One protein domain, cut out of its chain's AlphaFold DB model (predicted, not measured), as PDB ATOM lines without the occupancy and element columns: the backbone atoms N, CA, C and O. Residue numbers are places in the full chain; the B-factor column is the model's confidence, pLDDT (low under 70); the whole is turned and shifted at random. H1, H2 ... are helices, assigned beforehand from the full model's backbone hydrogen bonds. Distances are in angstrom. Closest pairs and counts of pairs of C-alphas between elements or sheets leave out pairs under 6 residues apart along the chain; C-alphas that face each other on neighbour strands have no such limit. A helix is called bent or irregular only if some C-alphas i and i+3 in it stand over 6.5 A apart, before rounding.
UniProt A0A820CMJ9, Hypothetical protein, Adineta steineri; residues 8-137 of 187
ATOM      1  N   ASP A   8      36.973  10.161  13.221       83.25
ATOM      2  CA  ASP A   8      36.682  11.534  13.653       83.25
ATOM      3  C   ASP A   8      37.660  12.561  13.062       83.25
ATOM      4  O   ASP A   8      37.312  13.729  12.856       83.25
ATOM      5  N   ASP A   9      38.889  12.129  12.779       91.00
ATOM      6  CA  ASP A   9      39.956  13.000  12.296       91.00
ATOM      7  C   ASP A   9      39.757  13.358  10.819       91.00
ATOM      8  O   ASP A   9      40.108  14.468  10.417       91.00
ATOM      9  N   TYR A  10      39.106  12.496  10.026       92.00
ATOM     10  CA  TYR A  10      38.737  12.822   8.644       92.00
ATOM     11  C   TYR A  10      37.819  14.041   8.572       92.00
ATOM     12  O   TYR A  10      38.087  14.964   7.805       92.00
ATOM     13  N   CYS A  11      36.763  14.095   9.384       92.44
ATOM     14  CA  CYS A  11      35.854  15.238   9.350       92.44
ATOM     15  C   CYS A  11      36.564  16.538   9.746       92.44
ATOM     16  O   CYS A  11      36.412  17.547   9.060       92.44
ATOM     17  N   ARG A  12      37.402  16.500  10.794       93.06
ATOM     18  CA  ARG A  12      38.204  17.664  11.207       93.06
ATOM     19  C   ARG A  12      39.159  18.116  10.103       93.06
ATOM     20  O   ARG A  12      39.307  19.311   9.876       93.06
ATOM     21  N   LEU A  13      39.789  17.178   9.399       94.62
ATOM     22  CA  LEU A  13      40.718  17.471   8.309       94.62
ATOM     23  C   LEU A  13      40.034  18.239   7.165       94.62
ATOM     24  O   LEU A  13      40.566  19.240   6.677       94.62
ATOM     25  N   PHE A  14      38.844  17.793   6.759       95.31
ATOM     26  CA  PHE A  14      38.054  18.449   5.715       95.31
ATOM     27  C   PHE A  14      37.508  19.809   6.170       95.31
ATOM     28  O   PHE A  14      37.583  20.784   5.418       95.31
ATOM     29  N   GLU A  15      37.067  19.920   7.424       94.88
ATOM     30  CA  GLU A  15      36.662  21.198   8.017       94.88
ATOM     31  C   GLU A  15      37.815  22.203   8.026       94.88
ATOM     32  O   GLU A  15      37.656  23.308   7.502       94.88
ATOM     33  N   CYS A  16      38.992  21.802   8.512       95.31
ATOM     34  CA  CYS A  16      40.200  22.623   8.482       95.31
ATOM     35  C   CYS A  16      40.534  23.078   7.056       95.31
ATOM     36  O   CYS A  16      40.785  24.265   6.840       95.31
ATOM     37  N   ARG A  17      40.475  22.176   6.065       95.75
ATOM     38  CA  ARG A  17      40.683  22.533   4.653       95.75
ATOM     39  C   ARG A  17      39.706  23.623   4.211       95.75
ATOM     40  O   ARG A  17      40.148  24.659   3.715       95.75
ATOM     41  N   SER A  18      38.402  23.414   4.395       96.00
ATOM     42  CA  SER A  18      37.379  24.369   3.942       96.00
ATOM     43  C   SER A  18      37.532  25.745   4.609       96.00
ATOM     44  O   SER A  18      37.509  26.771   3.925       96.00
ATOM     45  N   GLN A  19      37.798  25.773   5.919       95.81
ATOM     46  CA  GLN A  19      37.992  27.002   6.690       95.81
ATOM     47  C   GLN A  19      39.250  27.757   6.257       95.81
ATOM     48  O   GLN A  19      39.212  28.978   6.093       95.81
ATOM     49  N   MET A  20      40.366  27.054   6.040       96.31
ATOM     50  CA  MET A  20      41.615  27.681   5.605       96.31
ATOM     51  C   MET A  20      41.504  28.257   4.190       96.31
ATOM     52  O   MET A  20      41.985  29.368   3.951       96.31
ATOM     53  N   LEU A  21      40.844  27.546   3.268       95.44
ATOM     54  CA  LEU A  21      40.600  28.047   1.914       95.44
ATOM     55  C   LEU A  21      39.708  29.295   1.934       95.44
ATOM     56  O   LEU A  21      40.043  30.305   1.311       95.44
ATOM     57  N   LEU A  22      38.621  29.262   2.711       95.44
ATOM     58  CA  LEU A  22      37.718  30.401   2.864       95.44
ATOM     59  C   LEU A  22      38.428  31.607   3.492       95.44
ATOM     60  O   LEU A  22      38.294  32.724   2.997       95.44
ATOM     61  N   LYS A  23      39.239  31.387   4.534       95.25
ATOM     62  CA  LYS A  23      40.032  32.442   5.183       95.25
ATOM     63  C   LYS A  23      41.042  33.065   4.221       95.25
ATOM     64  O   LYS A  23      41.148  34.286   4.153       95.25
ATOM     65  N   SER A  24      41.749  32.241   3.445       92.88
ATOM     66  CA  SER A  24      42.689  32.718   2.424       92.88
ATOM     67  C   SER A  24      41.988  33.599   1.386       92.88
ATOM     68  O   SER A  24      42.494  34.663   1.033       92.88
ATOM     69  N   MET A  25      40.795  33.198   0.945       93.12
ATOM     70  CA  MET A  25      39.997  33.976   0.002       93.12
ATOM     71  C   MET A  25      39.453  35.268   0.614       93.12
ATOM     72  O   MET A  25      39.529  36.317  -0.019       93.12
ATOM     73  N   SER A  26      38.967  35.219   1.854       93.31
ATOM     74  CA  SER A  26      38.497  36.400   2.582       93.31
ATOM     75  C   SER A  26      39.590  37.462   2.694       93.31
ATOM     76  O   SER A  26      39.327  38.629   2.411       93.31
ATOM     77  N   ASN A  27      40.822  37.060   3.021       92.06
ATOM     78  CA  ASN A  27      41.961  37.977   3.108       92.06
ATOM     79  C   ASN A  27      42.268  38.634   1.748       92.06
ATOM     80  O   ASN A  27      42.377  39.857   1.657       92.06
ATOM     81  N   ARG A  28      42.295  37.848   0.660       89.12
ATOM     82  CA  ARG A  28      42.483  38.388  -0.703       89.12
ATOM     83  C   ARG A  28      41.377  39.367  -1.106       89.12
ATOM     84  O   ARG A  28      41.628  40.348  -1.802       89.12
ATOM     85  N   LEU A  29      40.139  39.097  -0.692       89.81
ATOM     86  CA  LEU A  29      39.000  39.968  -0.974       89.81
ATOM     87  C   LEU A  29      39.031  41.269  -0.164       89.81
ATOM     88  O   LEU A  29      38.556  42.289  -0.673       89.81
ATOM     89  N   SER A  30      39.567  41.251   1.060       88.69
ATOM     90  CA  SER A  30      39.729  42.457   1.882       88.69
ATOM     91  C   SER A  30      40.855  43.367   1.396       88.69
ATOM     92  O   SER A  30      40.712  44.580   1.477       88.69
ATOM     93  N   GLU A  31      41.934  42.804   0.844       88.25
ATOM     94  CA  GLU A  31      43.087  43.570   0.335       88.25
ATOM     95  C   GLU A  31      42.794  44.298  -0.987       88.25
ATOM     96  O   GLU A  31      43.470  45.258  -1.345       88.25
ATOM     97  N   SER A  32      41.788  43.851  -1.739       86.12
ATOM     98  CA  SER A  32      41.417  44.482  -3.004       86.12
ATOM     99  C   SER A  32      40.469  45.667  -2.784       86.12
ATOM    100  O   SER A  32      39.452  45.538  -2.109       86.12
ATOM    101  N   GLU A  33      40.721  46.798  -3.440       86.12
ATOM    102  CA  GLU A  33      39.822  47.971  -3.430       86.12
ATOM    103  C   GLU A  33      38.747  47.930  -4.536       86.12
ATOM    104  O   GLU A  33      37.954  48.855  -4.692       86.12
ATOM    105  N   ALA A  34      38.697  46.859  -5.336       85.69
ATOM    106  CA  ALA A  34      37.751  46.756  -6.446       85.69
ATOM    107  C   ALA A  34      36.286  46.658  -5.970       85.69
ATOM    108  O   ALA A  34      35.992  46.230  -4.854       85.69
ATOM    109  N   SER A  35      35.335  46.979  -6.853       89.19
ATOM    110  CA  SER A  35      33.913  46.743  -6.579       89.19
ATOM    111  C   SER A  35      33.634  45.262  -6.286       89.19
ATOM    112  O   SER A  35      34.307  44.373  -6.815       89.19
ATOM    113  N   THR A  36      32.608  44.977  -5.478       86.38
ATOM    114  CA  THR A  36      32.210  43.606  -5.102       86.38
ATOM    115  C   THR A  36      32.009  42.702  -6.320       86.38
ATOM    116  O   THR A  36      32.463  41.559  -6.330       86.38
ATOM    117  N   TYR A  37      31.400  43.234  -7.381       88.81
ATOM    118  CA  TYR A  37      31.209  42.511  -8.636       88.81
ATOM    119  C   TYR A  37      32.542  42.129  -9.295       88.81
ATOM    120  O   TYR A  37      32.754  40.970  -9.651       88.81
ATOM    121  N   ASN A  38      33.480  43.074  -9.395       88.38
ATOM    122  CA  ASN A  38      34.788  42.817  -9.997       88.38
ATOM    123  C   ASN A  38      35.624  41.846  -9.157       88.38
ATOM    124  O   ASN A  38      36.315  40.992  -9.715       88.38
ATOM    125  N   LYS A  39      35.536  41.936  -7.826       89.56
ATOM    126  CA  LYS A  39      36.145  40.977  -6.896       89.56
ATOM    127  C   LYS A  39      35.634  39.557  -7.135       89.56
ATOM    128  O   LYS A  39      36.440  38.634  -7.250       89.56
ATOM    129  N   PHE A  40      34.318  39.389  -7.248       88.12
ATOM    130  CA  PHE A  40      33.698  38.092  -7.506       88.12
ATOM    131  C   PHE A  40      34.079  37.553  -8.888       88.12
ATOM    132  O   PHE A  40      34.570  36.433  -8.999       88.12
ATOM    133  N   SER A  41      33.934  38.372  -9.933       91.38
ATOM    134  CA  SER A  41      34.210  37.962 -11.313       91.38
ATOM    135  C   SER A  41      35.655  37.490 -11.494       91.38
ATOM    136  O   SER A  41      35.878  36.448 -12.113       91.38
ATOM    137  N   LYS A  42      36.630  38.213 -10.924       91.31
ATOM    138  CA  LYS A  42      38.061  37.875 -11.024       91.31
ATOM    139  C   LYS A  42      38.440  36.587 -10.292       91.31
ATOM    140  O   LYS A  42      39.391  35.932 -10.694       91.31
ATOM    141  N   ASN A  43      37.713  36.228  -9.235       92.44
ATOM    142  CA  ASN A  43      38.023  35.066  -8.397       92.44
ATOM    143  C   ASN A  43      36.984  33.939  -8.518       92.44
ATOM    144  O   ASN A  43      36.948  33.037  -7.684       92.44
ATOM    145  N   SER A  44      36.129  33.984  -9.537       93.19
ATOM    146  CA  SER A  44      34.997  33.067  -9.712       93.19
ATOM    147  C   SER A  44      35.408  31.589  -9.704       93.19
ATOM    148  O   SER A  44      34.767  30.782  -9.035       93.19
ATOM    149  N   ILE A  45      36.516  31.242 -10.365       94.19
ATOM    150  CA  ILE A  45      37.056  29.872 -10.409       94.19
ATOM    151  C   ILE A  45      37.410  29.371  -9.001       94.19
ATOM    152  O   ILE A  45      37.001  28.283  -8.600       94.19
ATOM    153  N   GLU A  46      38.130  30.185  -8.233       92.56
ATOM    154  CA  GLU A  46      38.557  29.849  -6.872       92.56
ATOM    155  C   GLU A  46      37.362  29.777  -5.909       92.56
ATOM    156  O   GLU A  46      37.305  28.909  -5.046       92.56
ATOM    157  N   LEU A  47      36.353  30.637  -6.083       93.94
ATOM    158  CA  LEU A  47      35.116  30.579  -5.296       93.94
ATOM    159  C   LEU A  47      34.330  29.291  -5.554       93.94
ATOM    160  O   LEU A  47      33.805  28.697  -4.610       93.94
ATOM    161  N   VAL A  48      34.279  28.823  -6.805       95.81
ATOM    162  CA  VAL A  48      33.686  27.518  -7.136       95.81
ATOM    163  C   VAL A  48      34.483  26.387  -6.486       95.81
ATOM    164  O   VAL A  48      33.884  25.467  -5.933       95.81
ATOM    165  N   HIS A  49      35.817  26.465  -6.499       94.62
ATOM    166  CA  HIS A  49      36.682  25.491  -5.828       94.62
ATOM    167  C   HIS A  49      36.424  25.422  -4.315       94.62
ATOM    168  O   HIS A  49      36.182  24.344  -3.773       94.62
ATOM    169  N   ILE A  50      36.365  26.575  -3.642       95.88
ATOM    170  CA  ILE A  50      36.045  26.673  -2.207       95.88
ATOM    171  C   ILE A  50      34.647  26.123  -1.917       95.88
ATOM    172  O   ILE A  50      34.459  25.390  -0.947       95.88
ATOM    173  N   SER A  51      33.675  26.431  -2.779       95.94
ATOM    174  CA  SER A  51      32.303  25.929  -2.645       95.94
ATOM    175  C   SER A  51      32.256  24.403  -2.733       95.94
ATOM    176  O   SER A  51      31.590  23.765  -1.922       95.94
ATOM    177  N   LYS A  52      33.011  23.799  -3.662       95.94
ATOM    178  CA  LYS A  52      33.144  22.336  -3.756       95.94
ATOM    179  C   LYS A  52      33.775  21.743  -2.498       95.94
ATOM    180  O   LYS A  52      33.211  20.809  -1.941       95.94
ATOM    181  N   ALA A  53      34.875  22.316  -2.006       95.69
ATOM    182  CA  ALA A  53      35.530  21.852  -0.779       95.69
ATOM    183  C   ALA A  53      34.603  21.934   0.453       95.69
ATOM    184  O   ALA A  53      34.625  21.058   1.322       95.69
ATOM    185  N   PHE A  54      33.756  22.967   0.523       96.44
ATOM    186  CA  PHE A  54      32.736  23.089   1.563       96.44
ATOM    187  C   PHE A  54      31.655  22.006   1.437       96.44
ATOM    188  O   PHE A  54      31.347  21.337   2.420       96.44
ATOM    189  N   ILE A  55      31.127  21.773   0.231       96.62
ATOM    190  CA  ILE A  55      30.130  20.718  -0.015       96.62
ATOM    191  C   ILE A  55      30.697  19.336   0.330       96.62
ATOM    192  O   ILE A  55      30.025  18.563   1.004       96.62
ATOM    193  N   GLU A  56      31.940  19.040  -0.060       95.75
ATOM    194  CA  GLU A  56      32.623  17.791   0.310       95.75
ATOM    195  C   GLU A  56      32.666  17.601   1.832       95.75
ATOM    196  O   GLU A  56      32.396  16.509   2.325       95.75
ATOM    197  N   THR A  57      32.935  18.673   2.581       95.94
ATOM    198  CA  THR A  57      32.941  18.652   4.052       95.94
ATOM    199  C   THR A  57      31.554  18.339   4.615       95.94
ATOM    200  O   THR A  57      31.427  17.500   5.506       95.94
ATOM    201  N   VAL A  58      30.506  18.971   4.076       96.56
ATOM    202  CA  VAL A  58      29.115  18.736   4.498       96.56
ATOM    203  C   VAL A  58      28.684  17.299   4.208       96.56
ATOM    204  O   VAL A  58      28.123  16.642   5.082       96.56
ATOM    205  N   VAL A  59      28.981  16.785   3.010       96.81
ATOM    206  CA  VAL A  59      28.666  15.403   2.621       96.81
ATOM    207  C   VAL A  59      29.405  14.411   3.517       96.81
ATOM    208  O   VAL A  59      28.796  13.469   4.022       96.81
ATOM    209  N   LEU A  60      30.698  14.641   3.767       95.62
ATOM    210  CA  LEU A  60      31.497  13.789   4.642       95.62
ATOM    211  C   LEU A  60      30.956  13.792   6.078       95.62
ATOM    212  O   LEU A  60      30.841  12.731   6.685       95.62
ATOM    213  N   ARG A  61      30.583  14.960   6.614       95.62
ATOM    214  CA  ARG A  61      29.989  15.088   7.952       95.62
ATOM    215  C   ARG A  61      28.651  14.351   8.047       95.62
ATOM    216  O   ARG A  61      28.464  13.564   8.968       95.62
ATOM    217  N   ALA A  62      27.766  14.537   7.069       96.12
ATOM    218  CA  ALA A  62      26.477  13.853   7.033       96.12
ATOM    219  C   ALA A  62      26.633  12.324   6.950       96.12
ATOM    220  O   ALA A  62      25.915  11.589   7.631       96.12
ATOM    221  N   PHE A  63      27.595  11.840   6.156       95.69
ATOM    222  CA  PHE A  63      27.897  10.413   6.086       95.69
ATOM    223  C   PHE A  63      28.437   9.906   7.432       95.69
ATOM    224  O   PHE A  63      27.924   8.924   7.962       95.69
ATOM    225  N   TYR A  64      29.397  10.609   8.038       94.62
ATOM    226  CA  TYR A  64      29.920  10.269   9.363       94.62
ATOM    227  C   TYR A  64      28.806  10.152  10.416       94.62
ATOM    228  O   TYR A  64      28.741   9.151  11.129       94.62
ATOM    229  N   ASP A  65      27.884  11.118  10.470       93.88
ATOM    230  CA  ASP A  65      26.764  11.099  11.417       93.88
ATOM    231  C   ASP A  65      25.831   9.900  11.174       93.88
ATOM    232  O   ASP A  65      25.331   9.286  12.121       93.88
ATOM    233  N   GLY A  66      25.617   9.527   9.907       92.81
ATOM    234  CA  GLY A  66      24.890   8.314   9.532       92.81
ATOM    235  C   GLY A  66      25.597   7.038   9.995       92.81
ATOM    236  O   GLY A  66      24.964   6.157  10.577       92.81
ATOM    237  N   VAL A  67      26.919   6.960   9.812       92.94
ATOM    238  CA  VAL A  67      27.731   5.822  10.266       92.94
ATOM    239  C   VAL A  67      27.735   5.706  11.784       92.94
ATOM    240  O   VAL A  67      27.605   4.601  12.295       92.94
ATOM    241  N   ARG A  68      27.824   6.820  12.518       91.00
ATOM    242  CA  ARG A  68      27.772   6.824  13.990       91.00
ATOM    243  C   ARG A  68      26.442   6.308  14.537       91.00
ATOM    244  O   ARG A  68      26.434   5.613  15.544       91.00
ATOM    245  N   LYS A  69      25.327   6.596  13.861       90.00
ATOM    246  CA  LYS A  69      24.022   6.005  14.204       90.00
ATOM    247  C   LYS A  69      23.987   4.510  13.881       90.00
ATOM    248  O   LYS A  69      23.489   3.714  14.666       90.00
ATOM    249  N   ALA A  70      24.550   4.111  12.741       86.00
ATOM    250  CA  ALA A  70      24.583   2.713  12.317       86.00
ATOM    251  C   ALA A  70      25.578   1.848  13.119       86.00
ATOM    252  O   ALA A  70      25.396   0.632  13.206       86.00
ATOM    253  N   SER A  71      26.612   2.447  13.721       80.94
ATOM    254  CA  SER A  71      27.658   1.734  14.468       80.94
ATOM    255  C   SER A  71      27.158   1.101  15.769       80.94
ATOM    256  O   SER A  71      27.845   0.257  16.338       80.94
ATOM    257  N   GLU A  72      25.948   1.446  16.217       80.62
ATOM    258  CA  GLU A  72      25.263   0.772  17.327       80.62
ATOM    259  C   GLU A  72      24.939  -0.700  16.999       80.62
ATOM    260  O   GLU A  72      24.895  -1.559  17.887       80.62
ATOM    261  N   HIS A  73      24.777  -1.031  15.713       85.12
ATOM    262  CA  HIS A  73      24.507  -2.391  15.262       85.12
ATOM    263  C   HIS A  73      25.800  -3.174  15.012       85.12
ATOM    264  O   HIS A  73      26.527  -2.930  14.048       85.12
ATOM    265  N   LYS A  74      26.039  -4.206  15.831       80.44
ATOM    266  CA  LYS A  74      27.267  -5.027  15.805       80.44
ATOM    267  C   LYS A  74      27.578  -5.687  14.453       80.44
ATOM    268  O   LYS A  74      28.749  -5.880  14.148       80.44
ATOM    269  N   SER A  75      26.562  -6.039  13.662       81.06
ATOM    270  CA  SER A  75      26.760  -6.755  12.392       81.06
ATOM    271  C   SER A  75      27.101  -5.846  11.211       81.06
ATOM    272  O   SER A  75      27.926  -6.226  10.389       81.06
ATOM    273  N   PHE A  76      26.499  -4.656  11.117       83.31
ATOM    274  CA  PHE A  76      26.652  -3.784   9.940       83.31
ATOM    275  C   PHE A  76      27.498  -2.536  10.213       83.31
ATOM    276  O   PHE A  76      28.086  -1.989   9.283       83.31
ATOM    277  N   GLY A  77      27.623  -2.118  11.477       87.38
ATOM    278  CA  GLY A  77      28.441  -0.977  11.889       87.38
ATOM    279  C   GLY A  77      29.861  -0.997  11.309       87.38
ATOM    280  O   GLY A  77      30.240  -0.039  10.634       87.38
ATOM    281  N   PRO A  78      30.621  -2.104  11.449       89.31
ATOM    282  CA  PRO A  78      31.973  -2.195  10.899       89.31
ATOM    283  C   PRO A  78      32.039  -2.048   9.373       89.31
ATOM    284  O   PRO A  78      33.036  -1.556   8.849       89.31
ATOM    285  N   VAL A  79      31.000  -2.474   8.645       91.56
ATOM    286  CA  VAL A  79      30.946  -2.373   7.177       91.56
ATOM    287  C   VAL A  79      30.731  -0.918   6.752       91.56
ATOM    288  O   VAL A  79      31.425  -0.432   5.858       91.56
ATOM    289  N   PHE A  80      29.837  -0.193   7.430       91.81
ATOM    290  CA  PHE A  80      29.614   1.233   7.175       91.81
ATOM    291  C   PHE A  80      30.829   2.093   7.539       91.81
ATOM    292  O   PHE A  80      31.169   3.014   6.796       91.81
ATOM    293  N   GLU A  81      31.536   1.767   8.625       91.81
ATOM    294  CA  GLU A  81      32.791   2.444   8.980       91.81
ATOM    295  C   GLU A  81      33.883   2.240   7.927       91.81
ATOM    296  O   GLU A  81      34.604   3.182   7.587       91.81
ATOM    297  N   GLN A  82      33.996   1.032   7.369       91.12
ATOM    298  CA  GLN A  82      34.919   0.755   6.266       91.12
ATOM    299  C   GLN A  82      34.532   1.532   5.003       91.12
ATOM    300  O   GLN A  82      35.402   2.115   4.354       91.12
ATOM    301  N   LEU A  83      33.238   1.583   4.671       93.31
ATOM    302  CA  LEU A  83      32.747   2.323   3.507       93.31
ATOM    303  C   LEU A  83      33.029   3.825   3.643       93.31
ATOM    304  O   LEU A  83      33.465   4.461   2.682       93.31
ATOM    305  N   PHE A  84      32.864   4.371   4.849       94.31
ATOM    306  CA  PHE A  84      33.240   5.748   5.146       94.31
ATOM    307  C   PHE A  84      34.742   5.991   4.974       94.31
ATOM    308  O   PHE A  84      35.115   6.972   4.338       94.31
ATOM    309  N   HIS A  85      35.610   5.101   5.473       92.25
ATOM    310  CA  HIS A  85      37.060   5.236   5.277       92.25
ATOM    311  C   HIS A  85      37.431   5.264   3.793       92.25
ATOM    312  O   HIS A  85      38.198   6.123   3.363       92.25
ATOM    313  N   VAL A  86      36.858   4.353   3.002       93.75
ATOM    314  CA  VAL A  86      37.062   4.319   1.549       93.75
ATOM    315  C   VAL A  86      36.629   5.638   0.911       93.75
ATOM    316  O   VAL A  86      37.395   6.230   0.151       93.75
ATOM    317  N   PHE A  87      35.434   6.126   1.249       95.00
ATOM    318  CA  PHE A  87      34.910   7.386   0.729       95.00
ATOM    319  C   PHE A  87      35.787   8.586   1.117       95.00
ATOM    320  O   PHE A  87      36.123   9.413   0.265       95.00
ATOM    321  N   ALA A  88      36.209   8.664   2.380       94.69
ATOM    322  CA  ALA A  88      37.039   9.743   2.899       94.69
ATOM    323  C   ALA A  88      38.422   9.768   2.231       94.69
ATOM    324  O   ALA A  88      38.846  10.816   1.745       94.69
ATOM    325  N   ILE A  89      39.098   8.614   2.139       93.31
ATOM    326  CA  ILE A  89      40.414   8.495   1.488       93.31
ATOM    327  C   ILE A  89      40.304   8.810  -0.008       93.31
ATOM    328  O   ILE A  89      41.134   9.549  -0.537       93.31
ATOM    329  N   HIS A  90      39.271   8.308  -0.692       93.75
ATOM    330  CA  HIS A  90      39.053   8.593  -2.110       93.75
ATOM    331  C   HIS A  90      38.840  10.093  -2.368       93.75
ATOM    332  O   HIS A  90      39.459  10.670  -3.264       93.75
ATOM    333  N   THR A  91      38.005  10.744  -1.556       94.44
ATOM    334  CA  THR A  91      37.734  12.186  -1.676       94.44
ATOM    335  C   THR A  91      38.983  13.008  -1.357       94.44
ATOM    336  O   THR A  91      39.298  13.973  -2.055       94.44
ATOM    337  N   LEU A  92      39.746  12.592  -0.342       93.94
ATOM    338  CA  LEU A  92      41.005  13.218   0.052       93.94
ATOM    339  C   LEU A  92      42.028  13.151  -1.080       93.94
ATOM    340  O   LEU A  92      42.618  14.176  -1.415       93.94
ATOM    341  N   ARG A  93      42.179  11.983  -1.712       92.25
ATOM    342  CA  ARG A  93      43.047  11.768  -2.876       92.25
ATOM    343  C   ARG A  93      42.695  12.695  -4.036       92.25
ATOM    344  O   ARG A  93      43.579  13.346  -4.587       92.25
ATOM    345  N   ASN A  94      41.413  12.800  -4.384       92.81
ATOM    346  CA  ASN A  94      40.972  13.663  -5.487       92.81
ATOM    347  C   ASN A  94      41.286  15.147  -5.230       92.81
ATOM    348  O   ASN A  94      41.503  15.908  -6.172       92.81
ATOM    349  N   SER A  95      41.367  15.536  -3.957       92.69
ATOM    350  CA  SER A  95      41.677  16.892  -3.505       92.69
ATOM    351  C   SER A  95      43.059  17.017  -2.835       92.69
ATOM    352  O   SER A  95      43.305  17.977  -2.098       92.69
ATOM    353  N   ALA A  96      43.985  16.081  -3.093       93.31
ATOM    354  CA  ALA A  96      45.263  15.963  -2.376       93.31
ATOM    355  C   ALA A  96      46.100  17.251  -2.414       93.31
ATOM    356  O   ALA A  96      46.714  17.636  -1.416       93.31
ATOM    357  N   THR A  97      46.070  17.960  -3.543       93.56
ATOM    358  CA  THR A  97      46.791  19.222  -3.747       93.56
ATOM    359  C   THR A  97      46.458  20.266  -2.684       93.56
ATOM    360  O   THR A  97      47.354  20.971  -2.224       93.56
ATOM    361  N   ASP A  98      45.196  20.372  -2.262       94.12
ATOM    362  CA  ASP A  98      44.809  21.335  -1.230       94.12
ATOM    363  C   ASP A  98      45.359  20.940   0.138       94.12
ATOM    364  O   ASP A  98      45.898  21.787   0.846       94.12
ATOM    365  N   PHE A  99      45.268  19.659   0.500       94.50
ATOM    366  CA  PHE A  99      45.770  19.167   1.783       94.50
ATOM    367  C   PHE A  99      47.284  19.357   1.912       94.50
ATOM    368  O   PHE A  99      47.759  19.786   2.965       94.50
ATOM    369  N   ILE A 100      48.021  19.127   0.823       95.00
ATOM    370  CA  ILE A 100      49.468  19.363   0.761       95.00
ATOM    371  C   ILE A 100      49.772  20.865   0.813       95.00
ATOM    372  O   ILE A 100      50.603  21.299   1.614       95.00
ATOM    373  N   ARG A 101      49.083  21.688   0.007       93.62
ATOM    374  CA  ARG A 101      49.304  23.147  -0.054       93.62
ATOM    375  C   ARG A 101      49.050  23.822   1.294       93.62
ATOM    376  O   ARG A 101      49.782  24.732   1.675       93.62
ATOM    377  N   LEU A 102      48.036  23.358   2.020       94.06
ATOM    378  CA  LEU A 102      47.674  23.851   3.349       94.06
ATOM    379  C   LEU A 102      48.504  23.217   4.476       94.06
ATOM    380  O   LEU A 102      48.309  23.580   5.633       94.06
ATOM    381  N   LYS A 103      49.432  22.304   4.152       93.69
ATOM    382  CA  LYS A 103      50.272  21.565   5.109       93.69
ATOM    383  C   LYS A 103      49.462  20.773   6.145       93.69
ATOM    384  O   LYS A 103      49.928  20.565   7.262       93.69
ATOM    385  N   LEU A 104      48.258  20.337   5.773       91.94
ATOM    386  CA  LEU A 104      47.414  19.477   6.607       91.94
ATOM    387  C   LEU A 104      47.894  18.025   6.559       91.94
ATOM    388  O   LEU A 104      47.827  17.326   7.563       91.94
ATOM    389  N   LEU A 105      48.389  17.590   5.397       92.56
ATOM    390  CA  LEU A 105      48.999  16.278   5.190       92.56
ATOM    391  C   LEU A 105      50.237  16.409   4.313       92.56
ATOM    392  O   LEU A 105      50.325  17.291   3.457       92.56
ATOM    393  N   THR A 106      51.185  15.501   4.506       92.81
ATOM    394  CA  THR A 106      52.338  15.368   3.617       92.81
ATOM    395  C   THR A 106      52.003  14.460   2.434       92.81
ATOM    396  O   THR A 106      51.129  13.597   2.515       92.81
ATOM    397  N   ALA A 107      52.730  14.623   1.326       92.88
ATOM    398  CA  ALA A 107      52.583  13.742   0.168       92.88
ATOM    399  C   ALA A 107      52.848  12.266   0.525       92.88
ATOM    400  O   ALA A 107      52.157  11.385   0.024       92.88
ATOM    401  N   ASP A 108      53.792  12.005   1.436       92.25
ATOM    402  CA  ASP A 108      54.104  10.653   1.915       92.25
ATOM    403  C   ASP A 108      52.942  10.037   2.711       92.25
ATOM    404  O   ASP A 108      52.582   8.885   2.490       92.25
ATOM    405  N   GLN A 109      52.278  10.817   3.572       91.62
ATOM    406  CA  GLN A 109      51.097  10.351   4.307       91.62
ATOM    407  C   GLN A 109      49.957   9.964   3.360       91.62
ATOM    408  O   GLN A 109      49.343   8.913   3.533       91.62
ATOM    409  N   ILE A 110      49.694  10.784   2.338       91.31
ATOM    410  CA  ILE A 110      48.668  10.489   1.327       91.31
ATOM    411  C   ILE A 110      49.047   9.231   0.539       91.31
ATOM    412  O   ILE A 110      48.224   8.330   0.389       91.31
ATOM    413  N   TYR A 111      50.309   9.118   0.122       91.94
ATOM    414  CA  TYR A 111      50.818   7.934  -0.565       91.94
ATOM    415  C   TYR A 111      50.654   6.653   0.270       91.94
ATOM    416  O   TYR A 111      50.238   5.618  -0.256       91.94
ATOM    417  N   GLN A 112      50.922   6.713   1.577       90.94
ATOM    418  CA  GLN A 112      50.727   5.578   2.479       90.94
ATOM    419  C   GLN A 112      49.250   5.176   2.599       90.94
ATOM    420  O   GLN A 112      48.937   3.985   2.540       90.94
ATOM    421  N   LEU A 113      48.340   6.151   2.727       90.00
ATOM    422  CA  LEU A 113      46.897   5.888   2.771       90.00
ATOM    423  C   LEU A 113      46.416   5.188   1.492       90.00
ATOM    424  O   LEU A 113      45.618   4.255   1.564       90.00
ATOM    425  N   GLU A 114      46.921   5.612   0.335       88.69
ATOM    426  CA  GLU A 114      46.572   5.024  -0.962       88.69
ATOM    427  C   GLU A 114      47.162   3.629  -1.165       88.69
ATOM    428  O   GLU A 114      46.491   2.753  -1.708       88.69
ATOM    429  N   THR A 115      48.408   3.419  -0.743       89.81
ATOM    430  CA  THR A 115      49.150   2.189  -1.051       89.81
ATOM    431  C   THR A 115      48.816   1.056  -0.090       89.81
ATOM    432  O   THR A 115      48.779  -0.103  -0.499       89.81
ATOM    433  N   PHE A 116      48.569   1.370   1.183       88.69
ATOM    434  CA  PHE A 116      48.408   0.356   2.225       88.69
ATOM    435  C   PHE A 116      46.980   0.297   2.759       88.69
ATOM    436  O   PHE A 116      46.379  -0.775   2.783       88.69
ATOM    437  N   ASN A 117      46.406   1.437   3.150       87.75
ATOM    438  CA  ASN A 117      45.121   1.436   3.848       87.75
ATOM    439  C   ASN A 117      43.959   1.165   2.886       87.75
ATOM    440  O   ASN A 117      43.075   0.370   3.198       87.75
ATOM    441  N   LEU A 118      43.949   1.809   1.718       89.50
ATOM    442  CA  LEU A 118      42.841   1.700   0.773       89.50
ATOM    443  C   LEU A 118      42.670   0.270   0.205       89.50
ATOM    444  O   LEU A 118      41.540  -0.224   0.224       89.50
ATOM    445  N   PRO A 119      43.732  -0.448  -0.221       91.38
ATOM    446  CA  PRO A 119      43.607  -1.835  -0.672       91.38
ATOM    447  C   PRO A 119      43.175  -2.794   0.440       91.38
ATOM    448  O   PRO A 119      42.373  -3.692   0.179       91.38
ATOM    449  N   ASP A 120      43.647  -2.586   1.676       90.69
ATOM    450  CA  ASP A 120      43.200  -3.363   2.840       90.69
ATOM    451  C   ASP A 120      41.700  -3.158   3.099       90.69
ATOM    452  O   ASP A 120      40.950  -4.129   3.222       90.69
ATOM    453  N   MET A 121      41.215  -1.906   3.071       90.44
ATOM    454  CA  MET A 121      39.776  -1.635   3.184       90.44
ATOM    455  C   MET A 121      38.988  -2.323   2.067       90.44
ATOM    456  O   MET A 121      37.966  -2.943   2.350       90.44
ATOM    457  N   TYR A 122      39.458  -2.258   0.816       93.00
ATOM    458  CA  TYR A 122      38.788  -2.919  -0.305       93.00
ATOM    459  C   TYR A 122      38.710  -4.433  -0.132       93.00
ATOM    460  O   TYR A 122      37.660  -5.013  -0.406       93.00
ATOM    461  N   ALA A 123      39.781  -5.074   0.340       93.12
ATOM    462  CA  ALA A 123      39.788  -6.511   0.589       93.12
ATOM    463  C   ALA A 123      38.745  -6.910   1.648       93.12
ATOM    464  O   ALA A 123      38.036  -7.900   1.463       93.12
ATOM    465  N   ARG A 124      38.599  -6.107   2.710       91.00
ATOM    466  CA  ARG A 124      37.628  -6.344   3.793       91.00
ATOM    467  C   ARG A 124      36.181  -6.027   3.402       91.00
ATOM    468  O   ARG A 124      35.266  -6.722   3.842       91.00
ATOM    469  N   LEU A 125      35.970  -5.041   2.529       92.94
ATOM    470  CA  LEU A 125      34.651  -4.695   1.985       92.94
ATOM    471  C   LEU A 125      34.155  -5.698   0.942       92.94
ATOM    472  O   LEU A 125      32.959  -5.977   0.896       92.94
ATOM    473  N   ARG A 126      35.062  -6.253   0.127       94.19
ATOM    474  CA  ARG A 126      34.753  -7.146  -1.000       94.19
ATOM    475  C   ARG A 126      33.706  -8.234  -0.707       94.19
ATOM    476  O   ARG A 126      32.794  -8.346  -1.524       94.19
ATOM    477  N   PRO A 127      33.773  -9.014   0.393       93.88
ATOM    478  CA  PRO A 127      32.769 -10.047   0.670       93.88
ATOM    479  C   PRO A 127      31.358  -9.496   0.923       93.88
ATOM    480  O   PRO A 127      30.390 -10.211   0.701       93.88
ATOM    481  N   ASN A 128      31.228  -8.236   1.350       91.81
ATOM    482  CA  ASN A 128      29.948  -7.617   1.700       91.81
ATOM    483  C   ASN A 128      29.351  -6.771   0.562       91.81
ATOM    484  O   ASN A 128      28.244  -6.262   0.709       91.81
ATOM    485  N   LEU A 129      30.059  -6.585  -0.562       91.44
ATOM    486  CA  LEU A 129      29.636  -5.656  -1.620       91.44
ATOM    487  C   LEU A 129      28.295  -6.031  -2.254       91.44
ATOM    488  O   LEU A 129      27.498  -5.134  -2.499       91.44
ATOM    489  N   ILE A 130      28.046  -7.322  -2.495       92.00
ATOM    490  CA  ILE A 130      26.774  -7.794  -3.068       92.00
ATOM    491  C   ILE A 130      25.632  -7.478  -2.097       92.00
ATOM    492  O   ILE A 130      24.699  -6.772  -2.449       92.00
ATOM    493  N   SER A 131      25.780  -7.847  -0.824       92.12
ATOM    494  CA  SER A 131      24.780  -7.543   0.206       92.12
ATOM    495  C   SER A 131      24.536  -6.042   0.403       92.12
ATOM    496  O   SER A 131      23.418  -5.647   0.711       92.12
ATOM    497  N   LEU A 132      25.558  -5.197   0.233       93.06
ATOM    498  CA  LEU A 132      25.408  -3.741   0.317       93.06
ATOM    499  C   LEU A 132      24.573  -3.168  -0.829       93.06
ATOM    500  O   LEU A 132      23.804  -2.239  -0.594       93.06
ATOM    501  N   VAL A 133      24.736  -3.682  -2.051       93.44
ATOM    502  CA  VAL A 133      23.935  -3.222  -3.195       93.44
ATOM    503  C   VAL A 133      22.537  -3.839  -3.192       93.44
ATOM    504  O   VAL A 133      21.583  -3.149  -3.536       93.44
ATOM    505  N   ASP A 134      22.400  -5.078  -2.717       93.50
ATOM    506  CA  ASP A 134      21.105  -5.744  -2.556       93.50
ATOM    507  C   ASP A 134      20.251  -5.069  -1.473       93.50
ATOM    508  O   ASP A 134      19.031  -5.041  -1.574       93.50
ATOM    509  N   ALA A 135      20.876  -4.452  -0.460       92.56
ATOM    510  CA  ALA A 135      20.173  -3.718   0.594       92.56
ATOM    511  C   ALA A 135      19.411  -2.473   0.099       92.56
ATOM    512  O   ALA A 135      18.597  -1.933   0.849       92.56
ATOM    513  N   PHE A 136      19.655  -2.004  -1.132       92.75
ATOM    514  CA  PHE A 136      18.809  -0.982  -1.757       92.75
ATOM    515  C   PHE A 136      17.439  -1.519  -2.191       92.75
ATOM    516  O   PHE A 136      16.544  -0.713  -2.431       92.75
ATOM    517  N   ASP A 137      17.284  -2.845  -2.273       94.19
ATOM    518  CA  ASP A 137      16.032  -3.546  -2.582       94.19
ATOM    519  C   ASP A 137      15.376  -3.081  -3.897       94.19
ATOM    520  O   ASP A 137      14.161  -2.934  -4.008       94.19
TER     521      ASP A 137
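Overview. This is residues 8 to 137 of the 187 residues of the protein "Hypothetical protein" of Adineta steineri (UniProt A0A820CMJ9). Two long helices, H1 and H3, run side by side in opposite ways, joined at one end through the small helix H2; H4 folds back along the other end of H3, and the kinked H6 crosses H4 on the side away from H3. H1, H3 and H4 make an up and down bundle, each running against the one before it. The printed part has 130 residues, with six named helices, H1 to H6 in order, and no named strand: all helix. It is loose, with a radius of gyration of the C-alphas of 18.2 A, and elongated, spanning 58 by 34 by 21 A.

Along the chain. Find C-alpha 8 at (36.682, 11.534, 13.653); from there H1 runs 35.3 A to residue 31. H2 is residues 36 to 42. At C-alpha 44, (34.997, 33.067, -9.712), H3 begins and runs 38.9 A to residue 70. Next come H4, residues 77 to 94, 25.9 A, and H5, residues 96 to 101. H6, residues 107 to 134, spans 37.1 A and ends at (21.105, -5.744, -2.556). It is irregular, with C-alphas 127 and 130 7.4 A apart, and has a kink of 65 degrees near residue 128.

Arrangement. Look first at Ser 18 and Phe 54, the closest C-alphas of H1 and H3, 5.4 A apart; these helices touch at a shallow tilt of 22 degrees. H3 and H4 form a helical hairpin, tilt 11 degrees, closest at C-alphas 70 and 77, 5.4 A. H4 touches H6 at a steep tilt of 45 degrees, opposite ways, closest at the C-alphas of Gln 82 and Met 121, 6.2 A. H2 is near H1, and H5 is near H1, H4 and H6. Every O i to N i+4 pair is within hydrogen-bond range in H1 to H5, but 18 of 24 in H6.

Size, cuts and confidence. The C-alphas farthest apart, of Glu 33 and Pro 127, are 58.6 A apart. The printed part has no cut and no long link. No printed residue is under 70 in pLDDT.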